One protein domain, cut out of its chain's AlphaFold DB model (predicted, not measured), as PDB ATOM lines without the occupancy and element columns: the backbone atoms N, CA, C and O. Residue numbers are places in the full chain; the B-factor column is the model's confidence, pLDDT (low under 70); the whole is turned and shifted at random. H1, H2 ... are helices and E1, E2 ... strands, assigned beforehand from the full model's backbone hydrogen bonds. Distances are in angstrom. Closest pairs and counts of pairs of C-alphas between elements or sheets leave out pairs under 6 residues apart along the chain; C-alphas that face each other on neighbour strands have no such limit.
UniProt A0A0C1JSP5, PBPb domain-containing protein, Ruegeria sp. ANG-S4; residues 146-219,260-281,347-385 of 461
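What this domain is: This is residues 146 to 219, 260 to 281 and 347 to 385 of the 461 residues of the protein "PBPb domain-containing protein" of Ruegeria sp. ANG-S4 (UniProt A0A0C1JSP5). A strongly twisted sheet of five strands makes the core, with H4 and H7 over one face, H1 and H2 on the other, and H3 grazing it. H5 and H6 lie away from the sheet, H5 near E6, and residues 273 to 281 stick out. The printed part has 135 residues with seven named helices and six named strands, in the order E1 H1 E2 H2 H3 E3 H4 H5 H6 E4 H7 E5 E6. The mixed sheet runs E3 E2 E4 E1 E5; the class is mixed, helices and strands. The whole is only just compact, close to loose, with a radius of gyration of the C-alphas of 16.7 A, and elongated, spanning 57 by 34 by 24 A.

How they stand to each other: E1, residues 146 to 151, is antiparallel to E4, residues 350 to 354, with N 149 and O 351 2.8 A apart, and to edge strand E5, residues 374 to 376, with N 150 and O 375 2.9 A apart. H1, residues 152 to 160, is on the sheet but over none of its strands. E2, residues 165 to 170, is parallel to E4, with N 168 and O 350 2.8 A apart, and to edge strand E3, residues 200 to 205, with N 203 and O 167 2.8 A apart. H2, residues 174 to 177, is on the same face as H1, at a height of 7.3 A over the sheet. H3, residues 181 to 193, only grazes the sheet with residues 187 to 191. E2, H2, H3 and E3 form a strand-helix-strand unit, two parallel neighbour strands with helices between, and its crossover is right-handed. H4, residues 208 to 215, is on the opposite face, over E2, along it at 2 degrees on the local plane. H5, residues 260 to 263, and H6, residues 266 to 279, are close but not clearly touching; their closest C-alphas, of Trp 261 and Val 269, are 6.8 A apart. H7, residues 355 to 367, is on the same face as H4, over E1 and E5. With residues 361 to 365 alone it only just touches H4, with 3 pairs of C-alphas within 8 A, the closest being Glu 212 and Met 365 at 7.0 A; they run the same way at a steep tilt of 61 degrees. E4, H7 and E5 form a split strand-helix-strand unit, with E1 between its strands, and its crossover is right-handed. E6, residues 382 to 385, pairs with no named strand. Every O i to N i+4 pair is within hydrogen-bond range in H1, H3, H6 and H7, and 2 of 4 in H4; H2 and H5 are too short for one.

Where its parts are: E1 begins at C-alpha 146 (37.501, 86.701, 71.680) and is 17.4 A long; E2 is 16.8 A, E3 15.7 A and E4 13.1 A. H3 is 18.2 A long, H7 18.3 A and H6 19.9 A, the last ending at C-alpha 279 (60.767, 79.746, 55.734). E6 ends at C-alpha 385 (43.033, 83.073, 62.816).

The domain as a whole: The C-alphas farthest apart, of Asn 219 and Gly 281, are 57.1 A apart. Residues 220 to 259 and 282 to 346 are cut out, with 44.0 A and 48.1 A between C-alphas across the cuts. Of the links that are printed whole, none is long. In this model, pLDDT is under 70 at residues 178 to 201, 216 to 219 and 260 to 281.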
ATOM      1  N   SER A 146      37.926  87.078  70.337       88.50
ATOM      2  CA  SER A 146      37.501  86.701  71.680       88.50
ATOM      3  C   SER A 146      36.926  87.914  72.401       88.50
ATOM      4  O   SER A 146      37.508  89.006  72.397       88.50
ATOM      5  N   THR A 147      35.769  87.703  73.019       91.06
ATOM      6  CA  THR A 147      35.089  88.662  73.890       91.06
ATOM      7  C   THR A 147      34.433  87.896  75.046       91.06
ATOM      8  O   THR A 147      34.768  86.737  75.310       91.06
ATOM      9  N   PHE A 148      33.530  88.535  75.778       90.88
ATOM     10  CA  PHE A 148      32.804  87.916  76.869       90.88
ATOM     11  C   PHE A 148      31.312  88.227  76.805       90.88
ATOM     12  O   PHE A 148      30.884  89.282  76.334       90.88
ATOM     13  N   MET A 149      30.525  87.281  77.300       93.31
ATOM     14  CA  MET A 149      29.091  87.396  77.520       93.31
ATOM     15  C   MET A 149      28.823  87.364  79.020       93.31
ATOM     16  O   MET A 149      29.451  86.589  79.736       93.31
ATOM     17  N   MET A 150      27.908  88.184  79.518       92.38
ATOM     18  CA  MET A 150      27.640  88.280  80.953       92.38
ATOM     19  C   MET A 150      26.177  88.575  81.247       92.38
ATOM     20  O   MET A 150      25.489  89.176  80.427       92.38
ATOM     21  N   ASN A 151      25.726  88.200  82.444       90.38
ATOM     22  CA  ASN A 151      24.472  88.706  83.002       90.38
ATOM     23  C   ASN A 151      24.752  90.059  83.669       90.38
ATOM     24  O   ASN A 151      25.265  90.101  84.789       90.38
ATOM     25  N   GLU A 152      24.472  91.155  82.969       89.81
ATOM     26  CA  GLU A 152      24.855  92.503  83.393       89.81
ATOM     27  C   GLU A 152      24.240  92.906  84.748       89.81
ATOM     28  O   GLU A 152      25.005  93.342  85.613       89.81
ATOM     29  N   PRO A 153      22.924  92.729  85.013       90.75
ATOM     30  CA  PRO A 153      22.355  93.037  86.327       90.75
ATOM     31  C   PRO A 153      23.034  92.272  87.466       90.75
ATOM     32  O   PRO A 153      23.326  92.848  88.519       90.75
ATOM     33  N   ARG A 154      23.330  90.984  87.255       88.00
ATOM     34  CA  ARG A 154      23.990  90.140  88.256       88.00
ATOM     35  C   ARG A 154      25.435  90.547  88.491       88.00
ATOM     36  O   ARG A 154      25.837  90.682  89.645       88.00
ATOM     37  N   VAL A 155      26.203  90.747  87.420       88.56
ATOM     38  CA  VAL A 155      27.596  91.200  87.514       88.56
ATOM     39  C   VAL A 155      27.652  92.536  88.243       88.56
ATOM     40  O   VAL A 155      28.438  92.675  89.175       88.56
ATOM     41  N   ARG A 156      26.770  93.480  87.897       88.44
ATOM     42  CA  ARG A 156      26.671  94.778  88.575       88.44
ATOM     43  C   ARG A 156      26.390  94.619  90.069       88.44
ATOM     44  O   ARG A 156      27.132  95.172  90.874       88.44
ATOM     45  N   LYS A 157      25.392  93.810  90.440       89.69
ATOM     46  CA  LYS A 157      25.051  93.534  91.846       89.69
ATOM     47  C   LYS A 157      26.235  92.944  92.617       89.69
ATOM     48  O   LYS A 157      26.540  93.432  93.699       89.69
ATOM     49  N   ARG A 158      26.913  91.932  92.060       87.69
ATOM     50  CA  ARG A 158      28.089  91.298  92.685       87.69
ATOM     51  C   ARG A 158      29.260  92.265  92.825       87.69
ATOM     52  O   ARG A 158      29.942  92.269  93.842       87.69
ATOM     53  N   VAL A 159      29.485  93.108  91.820       85.31
ATOM     54  CA  VAL A 159      30.499  94.166  91.870       85.31
ATOM     55  C   VAL A 159      30.196  95.158  92.996       85.31
ATOM     56  O   VAL A 159      31.081  95.445  93.799       85.31
ATOM     57  N   GLU A 160      28.955  95.637  93.104       86.56
ATOM     58  CA  GLU A 160      28.524  96.559  94.165       86.56
ATOM     59  C   GLU A 160      28.644  95.934  95.565       86.56
ATOM     60  O   GLU A 160      29.075  96.595  96.516       86.56
ATOM     61  N   SER A 161      28.329  94.642  95.695       87.75
ATOM     62  CA  SER A 161      28.454  93.893  96.950       87.75
ATOM     63  C   SER A 161      29.859  93.349  97.230       87.75
ATOM     64  O   SER A 161      30.073  92.749  98.281       87.75
ATOM     65  N   HIS A 162      30.834  93.600  96.348       86.44
ATOM     66  CA  HIS A 162      32.200  93.070  96.440       86.44
ATOM     67  C   HIS A 162      32.241  91.526  96.520       86.44
ATOM     68  O   HIS A 162      33.138  90.934  97.128       86.44
ATOM     69  N   GLU A 163      31.280  90.863  95.879       86.69
ATOM     70  CA  GLU A 163      31.194  89.410  95.755       86.69
ATOM     71  C   GLU A 163      31.992  88.872  94.574       86.69
ATOM     72  O   GLU A 163      31.961  89.412  93.469       86.69
ATOM     73  N   ARG A 164      32.641  87.723  94.772       84.75
ATOM     74  CA  ARG A 164      33.481  87.113  93.740       84.75
ATOM     75  C   ARG A 164      32.719  86.865  92.441       84.75
ATOM     76  O   ARG A 164      31.639  86.268  92.458       84.75
ATOM     77  N   LEU A 165      33.325  87.269  91.328       85.94
ATOM     78  CA  LEU A 165      32.826  86.971  89.988       85.94
ATOM     79  C   LEU A 165      33.347  85.611  89.531       85.94
ATOM     80  O   LEU A 165      34.527  85.292  89.696       85.94
ATOM     81  N   ARG A 166      32.463  84.811  88.943       87.81
ATOM     82  CA  ARG A 166      32.792  83.510  88.362       87.81
ATOM     83  C   ARG A 166      32.920  83.636  86.851       87.81
ATOM     84  O   ARG A 166      31.963  84.011  86.175       87.81
ATOM     85  N   VAL A 167      34.093  83.310  86.324       87.69
ATOM     86  CA  VAL A 167      34.417  83.452  84.903       87.69
ATOM     87  C   VAL A 167      34.552  82.072  84.275       87.69
ATOM     88  O   VAL A 167      35.472  81.325  84.599       87.69
ATOM     89  N   GLY A 168      33.630  81.740  83.381       89.81
ATOM     90  CA  GLY A 168      33.618  80.493  82.635       89.81
ATOM     91  C   GLY A 168      34.373  80.589  81.311       89.81
ATOM     92  O   GLY A 168      34.332  81.618  80.637       89.81
ATOM     93  N   PHE A 169      35.000  79.493  80.898       89.69
ATOM     94  CA  PHE A 169      35.586  79.323  79.562       89.69
ATOM     95  C   PHE A 169      35.544  77.848  79.156       89.69
ATOM     96  O   PHE A 169      35.432  76.965  80.008       89.69
ATOM     97  N   LEU A 170      35.630  77.567  77.855       89.31
ATOM     98  CA  LEU A 170      35.748  76.188  77.383       89.31
ATOM     99  C   LEU A 170      37.184  75.684  77.599       89.31
ATOM    100  O   LEU A 170      38.134  76.337  77.165       89.31
ATOM    101  N   VAL A 171      37.351  74.537  78.254       87.62
ATOM    102  CA  VAL A 171      38.678  73.936  78.484       87.62
ATOM    103  C   VAL A 171      39.339  73.488  77.174       87.62
ATOM    104  O   VAL A 171      38.650  73.189  76.191       87.62
ATOM    105  N   ASP A 172      40.673  73.428  77.175       86.44
ATOM    106  CA  ASP A 172      41.518  73.086  76.021       86.44
ATOM    107  C   ASP A 172      41.261  73.981  74.795       86.44
ATOM    108  O   ASP A 172      41.245  73.533  73.639       86.44
ATOM    109  N   THR A 173      41.032  75.270  75.047       88.12
ATOM    110  CA  THR A 173      40.893  76.301  74.017       88.12
ATOM    111  C   THR A 173      41.836  77.463  74.269       88.12
ATOM    112  O   THR A 173      42.318  77.682  75.373       88.12
ATOM    113  N   THR A 174      42.026  78.306  73.263       85.25
ATOM    114  CA  THR A 174      42.741  79.562  73.476       85.25
ATOM    115  C   THR A 174      42.045  80.451  74.501       85.25
ATOM    116  O   THR A 174      42.725  81.197  75.188       85.25
ATOM    117  N   SER A 175      40.723  80.328  74.684       83.12
ATOM    118  CA  SER A 175      40.009  80.994  75.778       83.12
ATOM    119  C   SER A 175      40.481  80.519  77.157       83.12
ATOM    120  O   SER A 175      40.606  81.353  78.055       83.12
ATOM    121  N   SER A 176      40.810  79.228  77.325       81.44
ATOM    122  CA  SER A 176      41.412  78.713  78.566       81.44
ATOM    123  C   SER A 176      42.865  79.141  78.744       81.44
ATOM    124  O   SER A 176      43.278  79.417  79.865       81.44
ATOM    125  N   ASP A 177      43.631  79.283  77.664       73.31
ATOM    126  CA  ASP A 177      45.026  79.748  77.753       73.31
ATOM    127  C   ASP A 177      45.084  81.250  78.061       73.31
ATOM    128  O   ASP A 177      45.843  81.709  78.918       73.31
ATOM    129  N   THR A 178      44.159  82.019  77.477       62.75
ATOM    130  CA  THR A 178      43.860  83.394  77.899       62.75
ATOM    131  C   THR A 178      43.160  83.450  79.261       62.75
ATOM    132  O   THR A 178      42.851  84.526  79.763       62.75
ATOM    133  N   ALA A 179      42.925  82.315  79.925       52.47
ATOM    134  CA  ALA A 179      42.611  82.326  81.343       52.47
ATOM    135  C   ALA A 179      43.872  82.450  82.230       52.47
ATOM    136  O   ALA A 179      43.738  82.609  83.447       52.47
ATOM    137  N   GLY A 180      45.076  82.496  81.643       51.50
ATOM    138  CA  GLY A 180      46.363  82.704  82.321       51.50
ATOM    139  C   GLY A 180      46.737  84.168  82.657       51.50
ATOM    140  O   GLY A 180      45.985  85.101  82.360       51.50
ATOM    141  N   PRO A 181      47.908  84.410  83.285       43.06
ATOM    142  CA  PRO A 181      48.283  85.689  83.914       43.06
ATOM    143  C   PRO A 181      48.319  86.918  82.987       43.06
ATOM    144  O   PRO A 181      47.989  88.022  83.416       43.06
ATOM    145  N   GLU A 182      48.695  86.757  81.716       48.25
ATOM    146  CA  GLU A 182      48.792  87.869  80.754       48.25
ATOM    147  C   GLU A 182      47.403  88.395  80.380       48.25
ATOM    148  O   GLU A 182      47.099  89.584  80.476       48.25
ATOM    149  N   ALA A 183      46.497  87.478  80.073       55.69
ATOM    150  CA  ALA A 183      45.108  87.810  79.854       55.69
ATOM    151  C   ALA A 183      44.380  88.111  81.170       55.69
ATOM    152  O   ALA A 183      43.333  88.742  81.142       55.69
ATOM    153  N   ALA A 184      44.927  87.761  82.344       53.03
ATOM    154  CA  ALA A 184      44.453  88.297  83.624       53.03
ATOM    155  C   ALA A 184      44.709  89.809  83.721       53.03
ATOM    156  O   ALA A 184      43.918  90.510  84.337       53.03
ATOM    157  N   LYS A 185      45.746  90.352  83.060       55.12
ATOM    158  CA  LYS A 185      45.951  91.810  82.963       55.12
ATOM    159  C   LYS A 185      44.936  92.476  82.033       55.12
ATOM    160  O   LYS A 185      44.420  93.530  82.394       55.12
ATOM    161  N   GLN A 186      44.635  91.863  80.883       55.41
ATOM    162  CA  GLN A 186      43.591  92.341  79.963       55.41
ATOM    163  C   GLN A 186      42.193  92.224  80.600       55.41
ATOM    164  O   GLN A 186      41.409  93.165  80.547       55.41
ATOM    165  N   ARG A 187      41.912  91.129  81.316       63.53
ATOM    166  CA  ARG A 187      40.694  90.937  82.128       63.53
ATOM    167  C   ARG A 187      40.620  91.894  83.308       63.53
ATOM    168  O   ARG A 187      39.561  92.438  83.571       63.53
ATOM    169  N   ALA A 188      41.741  92.185  83.967       56.94
ATOM    170  CA  ALA A 188      41.804  93.219  84.991       56.94
ATOM    171  C   ALA A 188      41.534  94.612  84.413       56.94
ATOM    172  O   ALA A 188      41.151  95.493  85.168       56.94
ATOM    173  N   GLU A 189      41.730  94.835  83.112       60.78
ATOM    174  CA  GLU A 189      41.336  96.075  82.442       60.78
ATOM    175  C   GLU A 189      39.821  96.151  82.240       60.78
ATOM    176  O   GLU A 189      39.218  97.164  82.586       60.78
ATOM    177  N   VAL A 190      39.208  95.047  81.803       61.25
ATOM    178  CA  VAL A 190      37.746  94.877  81.748       61.25
ATOM    179  C   VAL A 190      37.127  95.038  83.144       61.25
ATOM    180  O   VAL A 190      36.178  95.786  83.344       61.25
ATOM    181  N   LEU A 191      37.694  94.410  84.174       59.22
ATOM    182  CA  LEU A 191      37.229  94.587  85.552       59.22
ATOM    183  C   LEU A 191      37.529  95.986  86.114       59.22
ATOM    184  O   LEU A 191      36.771  96.494  86.945       59.22
ATOM    185  N   ARG A 192      38.618  96.629  85.669       62.28
ATOM    186  CA  ARG A 192      38.917  98.034  85.992       62.28
ATOM    187  C   ARG A 192      37.889  98.963  85.360       62.28
ATOM    188  O   ARG A 192      37.515  99.938  86.013       62.28
ATOM    189  N   SER A 193      37.401  98.670  84.151       58.81
ATOM    190  CA  SER A 193      36.293  99.418  83.547       58.81
ATOM    191  C   SER A 193      34.998  99.229  84.351       58.81
ATOM    192  O   SER A 193      34.265 100.197  84.560       58.81
ATOM    193  N   LEU A 194      34.808  98.050  84.958       61.34
ATOM    194  CA  LEU A 194      33.759  97.778  85.955       61.34
ATOM    195  C   LEU A 194      34.025  98.390  87.353       61.34
ATOM    196  O   LEU A 194      33.196  98.241  88.247       61.34
ATOM    197  N   LYS A 195      35.139  99.114  87.555       57.38
ATOM    198  CA  LYS A 195      35.522  99.819  88.801       57.38
ATOM    199  C   LYS A 195      35.506  98.956  90.076       57.38
ATOM    200  O   LYS A 195      35.264  99.487  91.159       57.38
ATOM    201  N   SER A 196      35.768  97.653  89.981       51.69
ATOM    202  CA  SER A 196      35.588  96.731  91.114       51.69
ATOM    203  C   SER A 196      36.907  96.175  91.670       51.69
ATOM    204  O   SER A 196      37.810  95.830  90.910       51.69
ATOM    205  N   THR A 197      37.020  96.077  92.999       54.44
ATOM    206  CA  THR A 197      38.127  95.435  93.748       54.44
ATOM    207  C   THR A 197      37.909  93.932  93.959       54.44
ATOM    208  O   THR A 197      38.497  93.318  94.852       54.44
ATOM    209  N   THR A 198      37.032  93.325  93.170       58.16
ATOM    210  CA  THR A 198      36.469  92.018  93.477       58.16
ATOM    211  C   THR A 198      37.357  90.871  93.004       58.16
ATOM    212  O   THR A 198      37.934  90.922  91.921       58.16
ATOM    213  N   SER A 199      37.492  89.824  93.823       60.62
ATOM    214  CA  SER A 199      38.305  88.647  93.483       60.62
ATOM    215  C   SER A 199      37.549  87.680  92.564       60.62
ATOM    216  O   SER A 199      36.336  87.538  92.663       60.62
ATOM    217  N   GLU A 200      38.252  86.990  91.667       68.75
ATOM    218  CA  GLU A 200      37.642  86.125  90.643       68.75
ATOM    219  C   GLU A 200      37.734  84.631  90.994       68.75
ATOM    220  O   GLU A 200      38.584  84.218  91.790       68.75
ATOM    221  N   ILE A 201      36.871  83.812  90.385       69.50
ATOM    222  CA  ILE A 201      36.974  82.344  90.338       69.50
ATOM    223  C   ILE A 201      36.888  81.914  88.870       69.50
ATOM    224  O   ILE A 201      35.875  82.138  88.213       69.50
ATOM    225  N   ALA A 202      37.951  81.295  88.360       73.94
ATOM    226  CA  ALA A 202      37.979  80.687  87.036       73.94
ATOM    227  C   ALA A 202      37.253  79.333  87.063       73.94
ATOM    228  O   ALA A 202      37.580  78.479  87.885       73.94
ATOM    229  N   VAL A 203      36.294  79.133  86.160       75.00
ATOM    230  CA  VAL A 203      35.489  77.909  86.061       75.00
ATOM    231  C   VAL A 203      35.705  77.286  84.683       75.00
ATOM    232  O   VAL A 203      35.248  77.808  83.666       75.00
ATOM    233  N   GLY A 204      36.408  76.155  84.638       72.00
ATOM    234  CA  GLY A 204      36.552  75.373  83.412       72.00
ATOM    235  C   GLY A 204      35.242  74.671  83.058       72.00
ATOM    236  O   GLY A 204      34.647  73.998  83.901       72.00
ATOM    237  N   ILE A 205      34.790  74.819  81.816       75.81
ATOM    238  CA  ILE A 205      33.583  74.169  81.302       75.81
ATOM    239  C   ILE A 205      33.974  73.208  80.186       75.81
ATOM    240  O   ILE A 205      34.843  73.507  79.368       75.81
ATOM    241  N   THR A 206      33.320  72.055  80.143       74.94
ATOM    242  CA  THR A 206      33.599  70.970  79.196       74.94
ATOM    243  C   THR A 206      32.809  71.065  77.893       74.94
ATOM    244  O   THR A 206      33.230  70.484  76.898       74.94
ATOM    245  N   SER A 207      31.692  71.797  77.879       77.94
ATOM    246  CA  SER A 207      30.837  71.985  76.704       77.94
ATOM    247  C   SER A 207      30.146  73.348  76.718       77.94
ATOM    248  O   SER A 207      29.745  73.847  77.769       77.94
ATOM    249  N   HIS A 208      29.923  73.935  75.538       77.94
ATOM    250  CA  HIS A 208      29.088  75.134  75.411       77.94
ATOM    251  C   HIS A 208      27.628  74.899  75.841       77.94
ATOM    252  O   HIS A 208      26.951  75.848  76.225       77.94
ATOM    253  N   HIS A 209      27.138  73.654  75.822       77.50
ATOM    254  CA  HIS A 209      25.786  73.336  76.293       77.50
ATOM    255  C   HIS A 209      25.615  73.618  77.796       77.50
ATOM    256  O   HIS A 209      24.598  74.173  78.208       77.50
ATOM    257  N   ASP A 210      26.648  73.338  78.595       77.69
ATOM    258  CA  ASP A 210      26.639  73.569  80.045       77.69
ATOM    259  C   ASP A 210      26.582  75.063  80.396       77.69
ATOM    260  O   ASP A 210      26.110  75.443  81.469       77.69
ATOM    261  N   VAL A 211      27.056  75.924  79.490       78.75
ATOM    262  CA  VAL A 211      27.047  77.384  79.656       78.75
ATOM    263  C   VAL A 211      25.618  77.908  79.726       78.75
ATOM    264  O   VAL A 211      25.316  78.732  80.587       78.75
ATOM    265  N   GLU A 212      24.738  77.417  78.846       77.19
ATOM    266  CA  GLU A 212      23.335  77.843  78.798       77.19
ATOM    267  C   GLU A 212      22.655  77.592  80.151       77.19
ATOM    268  O   GLU A 212      22.000  78.480  80.694       77.19
ATOM    269  N   GLU A 213      22.875  76.416  80.741       76.06
ATOM    270  CA  GLU A 213      22.284  76.056  82.031       76.06
ATOM    271  C   GLU A 213      22.895  76.827  83.209       76.06
ATOM    272  O   GLU A 213      22.166  77.222  84.123       76.06
ATOM    273  N   ARG A 214      24.216  77.062  83.195       80.06
ATOM    274  CA  ARG A 214      24.950  77.711  84.301       80.06
ATOM    275  C   ARG A 214      24.840  79.234  84.312       80.06
ATOM    276  O   ARG A 214      24.956  79.839  85.377       80.06
ATOM    277  N   ILE A 215      24.638  79.879  83.162       75.12
ATOM    278  CA  ILE A 215      24.422  81.334  83.108       75.12
ATOM    279  C   ILE A 215      22.988  81.682  83.530       75.12
ATOM    280  O   ILE A 215      22.802  82.675  84.240       75.12
ATOM    281  N   CYS A 216      22.002  80.858  83.153       63.50
ATOM    282  CA  CYS A 216      20.572  81.170  83.287       63.50
ATOM    283  C   CYS A 216      19.928  80.827  84.634       63.50
ATOM    284  O   CYS A 216      18.755  81.135  84.817       63.50
ATOM    285  N   THR A 217      20.628  80.177  85.565       62.12
ATOM    286  CA  THR A 217      20.029  79.532  86.754       62.12
ATOM    287  C   THR A 217      19.430  80.486  87.814       62.12
ATOM    288  O   THR A 217      19.465  80.175  88.996       62.12
ATOM    289  N   LEU A 218      18.896  81.661  87.456       46.94
ATOM    290  CA  LEU A 218      18.726  82.773  88.399       46.94
ATOM    291  C   LEU A 218      17.385  83.516  88.435       46.94
ATOM    292  O   LEU A 218      17.355  84.631  88.940       46.94
ATOM    293  N   ASN A 219      16.271  82.909  88.022       48.84
ATOM    294  CA  ASN A 219      14.954  83.542  88.231       48.84
ATOM    295  C   ASN A 219      14.061  82.865  89.285       48.84
ATOM    296  O   ASN A 219      13.035  83.423  89.660       48.84
ATOM    297  N   VAL A 260      53.323  90.499  69.316       53.72
ATOM    298  CA  VAL A 260      53.260  90.692  67.858       53.72
ATOM    299  C   VAL A 260      51.811  90.871  67.400       53.72
ATOM    300  O   VAL A 260      51.518  91.805  66.655       53.72
ATOM    301  N   TRP A 261      50.891  90.038  67.891       45.97
ATOM    302  CA  TRP A 261      49.471  90.085  67.509       45.97
ATOM    303  C   TRP A 261      48.761  91.355  67.980       45.97
ATOM    304  O   TRP A 261      47.902  91.874  67.275       45.97
ATOM    305  N   ASN A 262      49.144  91.874  69.149       45.28
ATOM    306  CA  ASN A 262      48.515  93.057  69.736       45.28
ATOM    307  C   ASN A 262      49.043  94.382  69.154       45.28
ATOM    308  O   ASN A 262      48.383  95.411  69.287       45.28
ATOM    309  N   LYS A 263      50.227  94.382  68.519       45.41
ATOM    310  CA  LYS A 263      50.879  95.596  67.982       45.41
ATOM    311  C   LYS A 263      50.827  95.703  66.459       45.41
ATOM    312  O   LYS A 263      50.939  96.809  65.931       45.41
ATOM    313  N   LEU A 264      50.697  94.585  65.749       52.41
ATOM    314  CA  LEU A 264      50.655  94.565  64.291       52.41
ATOM    315  C   LEU A 264      49.215  94.628  63.775       52.41
ATOM    316  O   LEU A 264      48.324  93.953  64.279       52.41
ATOM    317  N   GLY A 265      48.994  95.419  62.724       50.50
ATOM    318  CA  GLY A 265      47.755  95.355  61.954       50.50
ATOM    319  C   GLY A 265      47.585  93.981  61.297       50.50
ATOM    320  O   GLY A 265      48.554  93.254  61.072       50.50
ATOM    321  N   LEU A 266      46.346  93.620  60.947       50.94
ATOM    322  CA  LEU A 266      46.035  92.321  60.336       50.94
ATOM    323  C   LEU A 266      46.877  92.032  59.080       50.94
ATOM    324  O   LEU A 266      47.273  90.896  58.837       50.94
ATOM    325  N   VAL A 267      47.178  93.060  58.287       55.03
ATOM    326  CA  VAL A 267      47.993  92.931  57.074       55.03
ATOM    327  C   VAL A 267      49.417  92.469  57.412       55.03
ATOM    328  O   VAL A 267      49.982  91.625  56.718       55.03
ATOM    329  N   GLU A 268      49.996  92.982  58.488       65.19
ATOM    330  CA  GLU A 268      51.348  92.681  58.958       65.19
ATOM    331  C   GLU A 268      51.416  91.288  59.585       65.19
ATOM    332  O   GLU A 268      52.372  90.555  59.341       65.19
ATOM    333  N   VAL A 269      50.361  90.888  60.293       59.56
ATOM    334  CA  VAL A 269      50.157  89.520  60.782       59.56
ATOM    335  C   VAL A 269      50.101  88.513  59.630       59.56
ATOM    336  O   VAL A 269      50.771  87.482  59.666       59.56
ATOM    337  N   VAL A 270      49.341  88.814  58.574       60.00
ATOM    338  CA  VAL A 270      49.233  87.942  57.395       60.00
ATOM    339  C   VAL A 270      50.579  87.847  56.684       60.00
ATOM    340  O   VAL A 270      51.041  86.744  56.406       60.00
ATOM    341  N   LYS A 271      51.259  88.979  56.453       65.44
ATOM    342  CA  LYS A 271      52.621  88.999  55.887       65.44
ATOM    343  C   LYS A 271      53.599  88.178  56.732       65.44
ATOM    344  O   LYS A 271      54.408  87.445  56.168       65.44
ATOM    345  N   TYR A 272      53.519  88.279  58.058       67.31
ATOM    346  CA  TYR A 272      54.344  87.504  58.984       67.31
ATOM    347  C   TYR A 272      54.089  86.001  58.838       67.31
ATOM    348  O   TYR A 272      55.032  85.238  58.632       67.31
ATOM    349  N   TYR A 273      52.820  85.586  58.844       58.69
ATOM    350  CA  TYR A 273      52.442  84.184  58.672       58.69
ATOM    351  C   TYR A 273      52.930  83.619  57.334       58.69
ATOM    352  O   TYR A 273      53.491  82.525  57.287       58.69
ATOM    353  N   MET A 274      52.792  84.394  56.253       61.06
ATOM    354  CA  MET A 274      53.310  84.011  54.937       61.06
ATOM    355  C   MET A 274      54.835  83.894  54.942       61.06
ATOM    356  O   MET A 274      55.374  82.951  54.370       61.06
ATOM    357  N   ARG A 275      55.543  84.796  55.632       65.38
ATOM    358  CA  ARG A 275      57.004  84.743  55.728       65.38
ATOM    359  C   ARG A 275      57.488  83.521  56.502       65.38
ATOM    360  O   ARG A 275      58.451  82.882  56.089       65.38
ATOM    361  N   CYS A 276      56.811  83.170  57.592       57.31
ATOM    362  CA  CYS A 276      57.071  81.929  58.313       57.31
ATOM    363  C   CYS A 276      56.777  80.715  57.420       57.31
ATOM    364  O   CYS A 276      57.609  79.820  57.324       57.31
ATOM    365  N   ALA A 277      55.656  80.707  56.699       56.81
ATOM    366  CA  ALA A 277      55.304  79.619  55.791       56.81
ATOM    367  C   ALA A 277      56.327  79.425  54.652       56.81
ATOM    368  O   ALA A 277      56.683  78.288  54.339       56.81
ATOM    369  N   GLU A 278      56.858  80.512  54.080       57.16
ATOM    370  CA  GLU A 278      57.994  80.474  53.144       57.16
ATOM    371  C   GLU A 278      59.239  79.844  53.787       57.16
ATOM    372  O   GLU A 278      59.846  78.948  53.201       57.16
ATOM    373  N   LEU A 279      59.604  80.271  55.003       54.50
ATOM    374  CA  LEU A 279      60.767  79.746  55.734       54.50
ATOM    375  C   LEU A 279      60.632  78.254  56.072       54.50
ATOM    376  O   LEU A 279      61.624  77.529  56.032       54.50
ATOM    377  N   PHE A 280      59.414  77.783  56.344       50.38
ATOM    378  CA  PHE A 280      59.112  76.368  56.577       50.38
ATOM    379  C   PHE A 280      58.910  75.562  55.282       50.38
ATOM    380  O   PHE A 280      58.559  74.383  55.336       50.38
ATOM    381  N   GLY A 281      59.143  76.167  54.111       44.12
ATOM    382  CA  GLY A 281      59.070  75.479  52.823       44.12
ATOM    383  C   GLY A 281      57.653  75.082  52.402       44.12
ATOM    384  O   GLY A 281      57.504  74.210  51.545       44.12
ATOM    385  N   GLN A 347      27.229  78.272  89.097       85.19
ATOM    386  CA  GLN A 347      26.773  79.382  88.279       85.19
ATOM    387  C   GLN A 347      27.951  80.209  87.759       85.19
ATOM    388  O   GLN A 347      28.913  80.429  88.491       85.19
ATOM    389  N   ILE A 348      27.855  80.700  86.523       88.88
ATOM    390  CA  ILE A 348      28.891  81.516  85.874       88.88
ATOM    391  C   ILE A 348      28.358  82.921  85.639       88.88
ATOM    392  O   ILE A 348      27.272  83.064  85.080       88.88
ATOM    393  N   ASP A 349      29.132  83.938  86.018       88.69
ATOM    394  CA  ASP A 349      28.797  85.354  85.860       88.69
ATOM    395  C   ASP A 349      29.154  85.893  84.477       88.69
ATOM    396  O   ASP A 349      28.333  86.568  83.846       88.69
ATOM    397  N   ILE A 350      30.362  85.558  84.025       90.75
ATOM    398  CA  ILE A 350      30.974  85.999  82.771       90.75
ATOM    399  C   ILE A 350      31.444  84.761  82.017       90.75
ATOM    400  O   ILE A 350      32.099  83.903  82.597       90.75
ATOM    401  N   TYR A 351      31.157  84.665  80.726       92.38
ATOM    402  CA  TYR A 351      31.616  83.583  79.872       92.38
ATOM    403  C   TYR A 351      32.460  84.110  78.722       92.38
ATOM    404  O   TYR A 351      32.008  84.954  77.948       92.38
ATOM    405  N   ILE A 352      33.686  83.607  78.617       91.50
ATOM    406  CA  ILE A 352      34.647  84.005  77.594       91.50
ATOM    407  C   ILE A 352      34.620  83.000  76.447       91.50
ATOM    408  O   ILE A 352      34.846  81.805  76.649       91.50
ATOM    409  N   ALA A 353      34.387  83.511  75.241       92.31
ATOM    410  CA  ALA A 353      34.535  82.768  73.999       92.31
ATOM    411  C   ALA A 353      34.640  83.734  72.808       92.31
ATOM    412  O   ALA A 353      34.565  84.959  72.930       92.31
ATOM    413  N   ASP A 354      34.782  83.158  71.627       92.25
ATOM    414  CA  ASP A 354      34.714  83.872  70.364       92.25
ATOM    415  C   ASP A 354      33.340  84.509  70.124       92.25
ATOM    416  O   ASP A 354      32.301  83.865  70.302       92.25
ATOM    417  N   ARG A 355      33.309  85.764  69.658       92.38
ATOM    418  CA  ARG A 355      32.062  86.526  69.472       92.38
ATOM    419  C   ARG A 355      31.016  85.805  68.606       92.38
ATOM    420  O   ARG A 355      29.856  85.789  69.014       92.38
ATOM    421  N   PRO A 356      31.353  85.164  67.466       92.44
ATOM    422  CA  PRO A 356      30.367  84.394  66.705       92.44
ATOM    423  C   PRO A 356      29.756  83.227  67.492       92.44
ATOM    424  O   PRO A 356      28.568  82.945  67.333       92.44
ATOM    425  N   ILE A 357      30.540  82.583  68.364       93.38
ATOM    426  CA  ILE A 357      30.053  81.513  69.243       93.38
ATOM    427  C   ILE A 357      29.104  82.099  70.290       93.38
ATOM    428  O   ILE A 357      27.992  81.601  70.453       93.38
ATOM    429  N   LEU A 358      29.494  83.201  70.939       93.94
ATOM    430  CA  LEU A 358      28.650  83.895  71.915       93.94
ATOM    431  C   LEU A 358      27.326  84.365  71.303       93.94
ATOM    432  O   LEU A 358      26.278  84.146  71.901       93.94
ATOM    433  N   ASN A 359      27.342  84.913  70.084       94.06
ATOM    434  CA  ASN A 359      26.126  85.282  69.352       94.06
ATOM    435  C   ASN A 359      25.213  84.070  69.113       94.06
ATOM    436  O   ASN A 359      23.993  84.175  69.230       94.06
ATOM    437  N   SER A 360      25.789  82.908  68.780       93.00
ATOM    438  CA  SER A 360      25.015  81.678  68.591       93.00
ATOM    439  C   SER A 360      24.370  81.205  69.896       93.00
ATOM    440  O   SER A 360      23.193  80.837  69.893       93.00
ATOM    441  N   ILE A 361      25.107  81.264  71.011       93.25
ATOM    442  CA  ILE A 361      24.596  80.925  72.346       93.25
ATOM    443  C   ILE A 361      23.486  81.904  72.755       93.25
ATOM    444  O   ILE A 361      22.391  81.465  73.103       93.25
ATOM    445  N   LEU A 362      23.717  83.217  72.639       93.88
ATOM    446  CA  LEU A 362      22.733  84.245  72.989       93.88
ATOM    447  C   LEU A 362      21.438  84.079  72.188       93.88
ATOM    448  O   LEU A 362      20.359  84.066  72.772       93.88
ATOM    449  N   LYS A 363      21.528  83.837  70.876       93.44
ATOM    450  CA  LYS A 363      20.352  83.573  70.034       93.44
ATOM    451  C   LYS A 363      19.563  82.345  70.505       93.44
ATOM    452  O   LYS A 363      18.335  82.354  70.487       93.44
ATOM    453  N   LYS A 364      20.239  81.274  70.939       91.44
ATOM    454  CA  LYS A 364      19.564  80.100  71.526       91.44
ATOM    455  C   LYS A 364      18.882  80.446  72.852       91.44
ATOM    456  O   LYS A 364      17.772  79.975  73.092       91.44
ATOM    457  N   MET A 365      19.510  81.272  73.688       92.56
ATOM    458  CA  MET A 365      18.928  81.759  74.945       92.56
ATOM    459  C   MET A 365      17.704  82.653  74.694       92.56
ATOM    460  O   MET A 365      16.688  82.489  75.364       92.56
ATOM    461  N   GLU A 366      17.752  83.537  73.695       93.31
ATOM    462  CA  GLU A 366      16.619  84.373  73.270       93.31
ATOM    463  C   GLU A 366      15.426  83.522  72.829       93.31
ATOM    464  O   GLU A 366      14.305  83.740  73.286       93.31
ATOM    465  N   LEU A 367      15.667  82.490  72.010       92.25
ATOM    466  CA  LEU A 367      14.624  81.549  71.581       92.25
ATOM    467  C   LEU A 367      13.996  80.776  72.749       92.25
ATOM    468  O   LEU A 367      12.842  80.358  72.662       92.25
ATOM    469  N   LYS A 368      14.746  80.583  73.839       91.94
ATOM    470  CA  LYS A 368      14.275  79.949  75.079       91.94
ATOM    471  C   LYS A 368      13.647  80.944  76.066       91.94
ATOM    472  O   LYS A 368      13.108  80.503  77.077       91.94
ATOM    473  N   GLY A 369      13.708  82.251  75.799       91.94
ATOM    474  CA  GLY A 369      13.213  83.297  76.701       91.94
ATOM    475  C   GLY A 369      14.063  83.497  77.962       91.94
ATOM    476  O   GLY A 369      13.533  83.931  78.978       91.94
ATOM    477  N   ILE A 370      15.359  83.161  77.919       90.06
ATOM    478  CA  ILE A 370      16.285  83.209  79.073       90.06
ATOM    479  C   ILE A 370      17.472  84.166  78.856       90.06
ATOM    480  O   ILE A 370      18.494  84.064  79.527       90.06
ATOM    481  N   SER A 371      17.363  85.093  77.902       92.31
ATOM    482  CA  SER A 371      18.411  86.070  77.569       92.31
ATOM    483  C   SER A 371      18.280  87.413  78.300       92.31
ATOM    484  O   SER A 371      19.066  88.322  78.042       92.31
ATOM    485  N   GLU A 372      17.302  87.577  79.196       92.69
ATOM    486  CA  GLU A 372      17.082  88.853  79.880       92.69
ATOM    487  C   GLU A 372      18.314  89.270  80.701       92.69
ATOM    488  O   GLU A 372      18.837  88.512  81.518       92.69
ATOM    489  N   GLY A 373      18.806  90.486  80.448       91.25
ATOM    490  CA  GLY A 373      20.014  91.019  81.082       91.25
ATOM    491  C   GLY A 373      21.324  90.383  80.606       91.25
ATOM    492  O   GLY A 373      22.382  90.756  81.114       91.25
ATOM    493  N   ILE A 374      21.288  89.449  79.649       94.31
ATOM    494  CA  ILE A 374      22.491  88.867  79.052       94.31
ATOM    495  C   ILE A 374      22.983  89.771  77.926       94.31
ATOM    496  O   ILE A 374      22.256  90.051  76.975       94.31
ATOM    497  N   VAL A 375      24.235  90.206  78.020       94.06
ATOM    498  CA  VAL A 375      24.873  91.078  77.028       94.06
ATOM    499  C   VAL A 375      26.213  90.497  76.595       94.06
ATOM    500  O   VAL A 375      26.913  89.863  77.387       94.06
ATOM    501  N   ILE A 376      26.578  90.724  75.335       93.56
ATOM    502  CA  ILE A 376      27.916  90.442  74.806       93.56
ATOM    503  C   ILE A 376      28.676  91.761  74.767       93.56
ATOM    504  O   ILE A 376      28.165  92.756  74.254       93.56
ATOM    505  N   SER A 377      29.890  91.775  75.308       90.19
ATOM    506  CA  SER A 377      30.722  92.973  75.296       90.19
ATOM    507  C   SER A 377      31.149  93.352  73.877       90.19
ATOM    508  O   SER A 377      31.455  92.500  73.041       90.19
ATOM    509  N   GLU A 378      31.200  94.655  73.603       88.31
ATOM    510  CA  GLU A 378      31.814  95.194  72.384       88.31
ATOM    511  C   GLU A 378      33.344  95.207  72.465       88.31
ATOM    512  O   GLU A 378      34.022  95.305  71.440       88.31
ATOM    513  N   GLU A 379      33.901  95.074  73.671       83.88
ATOM    514  CA  GLU A 379      35.341  94.992  73.869       83.88
ATOM    515  C   GLU A 379      35.874  93.668  73.318       83.88
ATOM    516  O   GLU A 379      35.350  92.584  73.581       83.88
ATOM    517  N   ARG A 380      36.950  93.766  72.541       82.38
ATOM    518  CA  ARG A 380      37.650  92.630  71.945       82.38
ATOM    519  C   ARG A 380      39.061  92.643  72.487       82.38
ATOM    520  O   ARG A 380      39.720  93.678  72.418       82.38
ATOM    521  N   PHE A 381      39.526  91.517  73.004       79.56
ATOM    522  CA  PHE A 381      40.863  91.451  73.601       79.56
ATOM    523  C   PHE A 381      41.840  90.593  72.802       79.56
ATOM    524  O   PHE A 381      43.045  90.760  72.954       79.56
ATOM    525  N   LEU A 382      41.354  89.713  71.919       82.00
ATOM    526  CA  LEU A 382      42.232  88.881  71.103       82.00
ATOM    527  C   LEU A 382      41.606  88.573  69.744       82.00
ATOM    528  O   LEU A 382      40.464  88.130  69.683       82.00
ATOM    529  N   ALA A 383      42.356  88.789  68.665       84.94
ATOM    530  CA  ALA A 383      41.992  88.352  67.319       84.94
ATOM    531  C   ALA A 383      42.820  87.120  66.947       84.94
ATOM    532  O   ALA A 383      44.041  87.127  67.095       84.94
ATOM    533  N   GLN A 384      42.165  86.062  66.473       85.44
ATOM    534  CA  GLN A 384      42.798  84.769  66.249       85.44
ATOM    535  C   GLN A 384      42.386  84.163  64.904       85.44
ATOM    536  O   GLN A 384      41.188  84.060  64.616       85.44
ATOM    537  N   PRO A 385      43.349  83.749  64.061       92.50
ATOM    538  CA  PRO A 385      43.033  83.073  62.816       92.50
ATOM    539  C   PRO A 385      42.587  81.639  63.102       92.50
ATOM    540  O   PRO A 385      43.249  80.893  63.827       92.50
TER     541      PRO A 385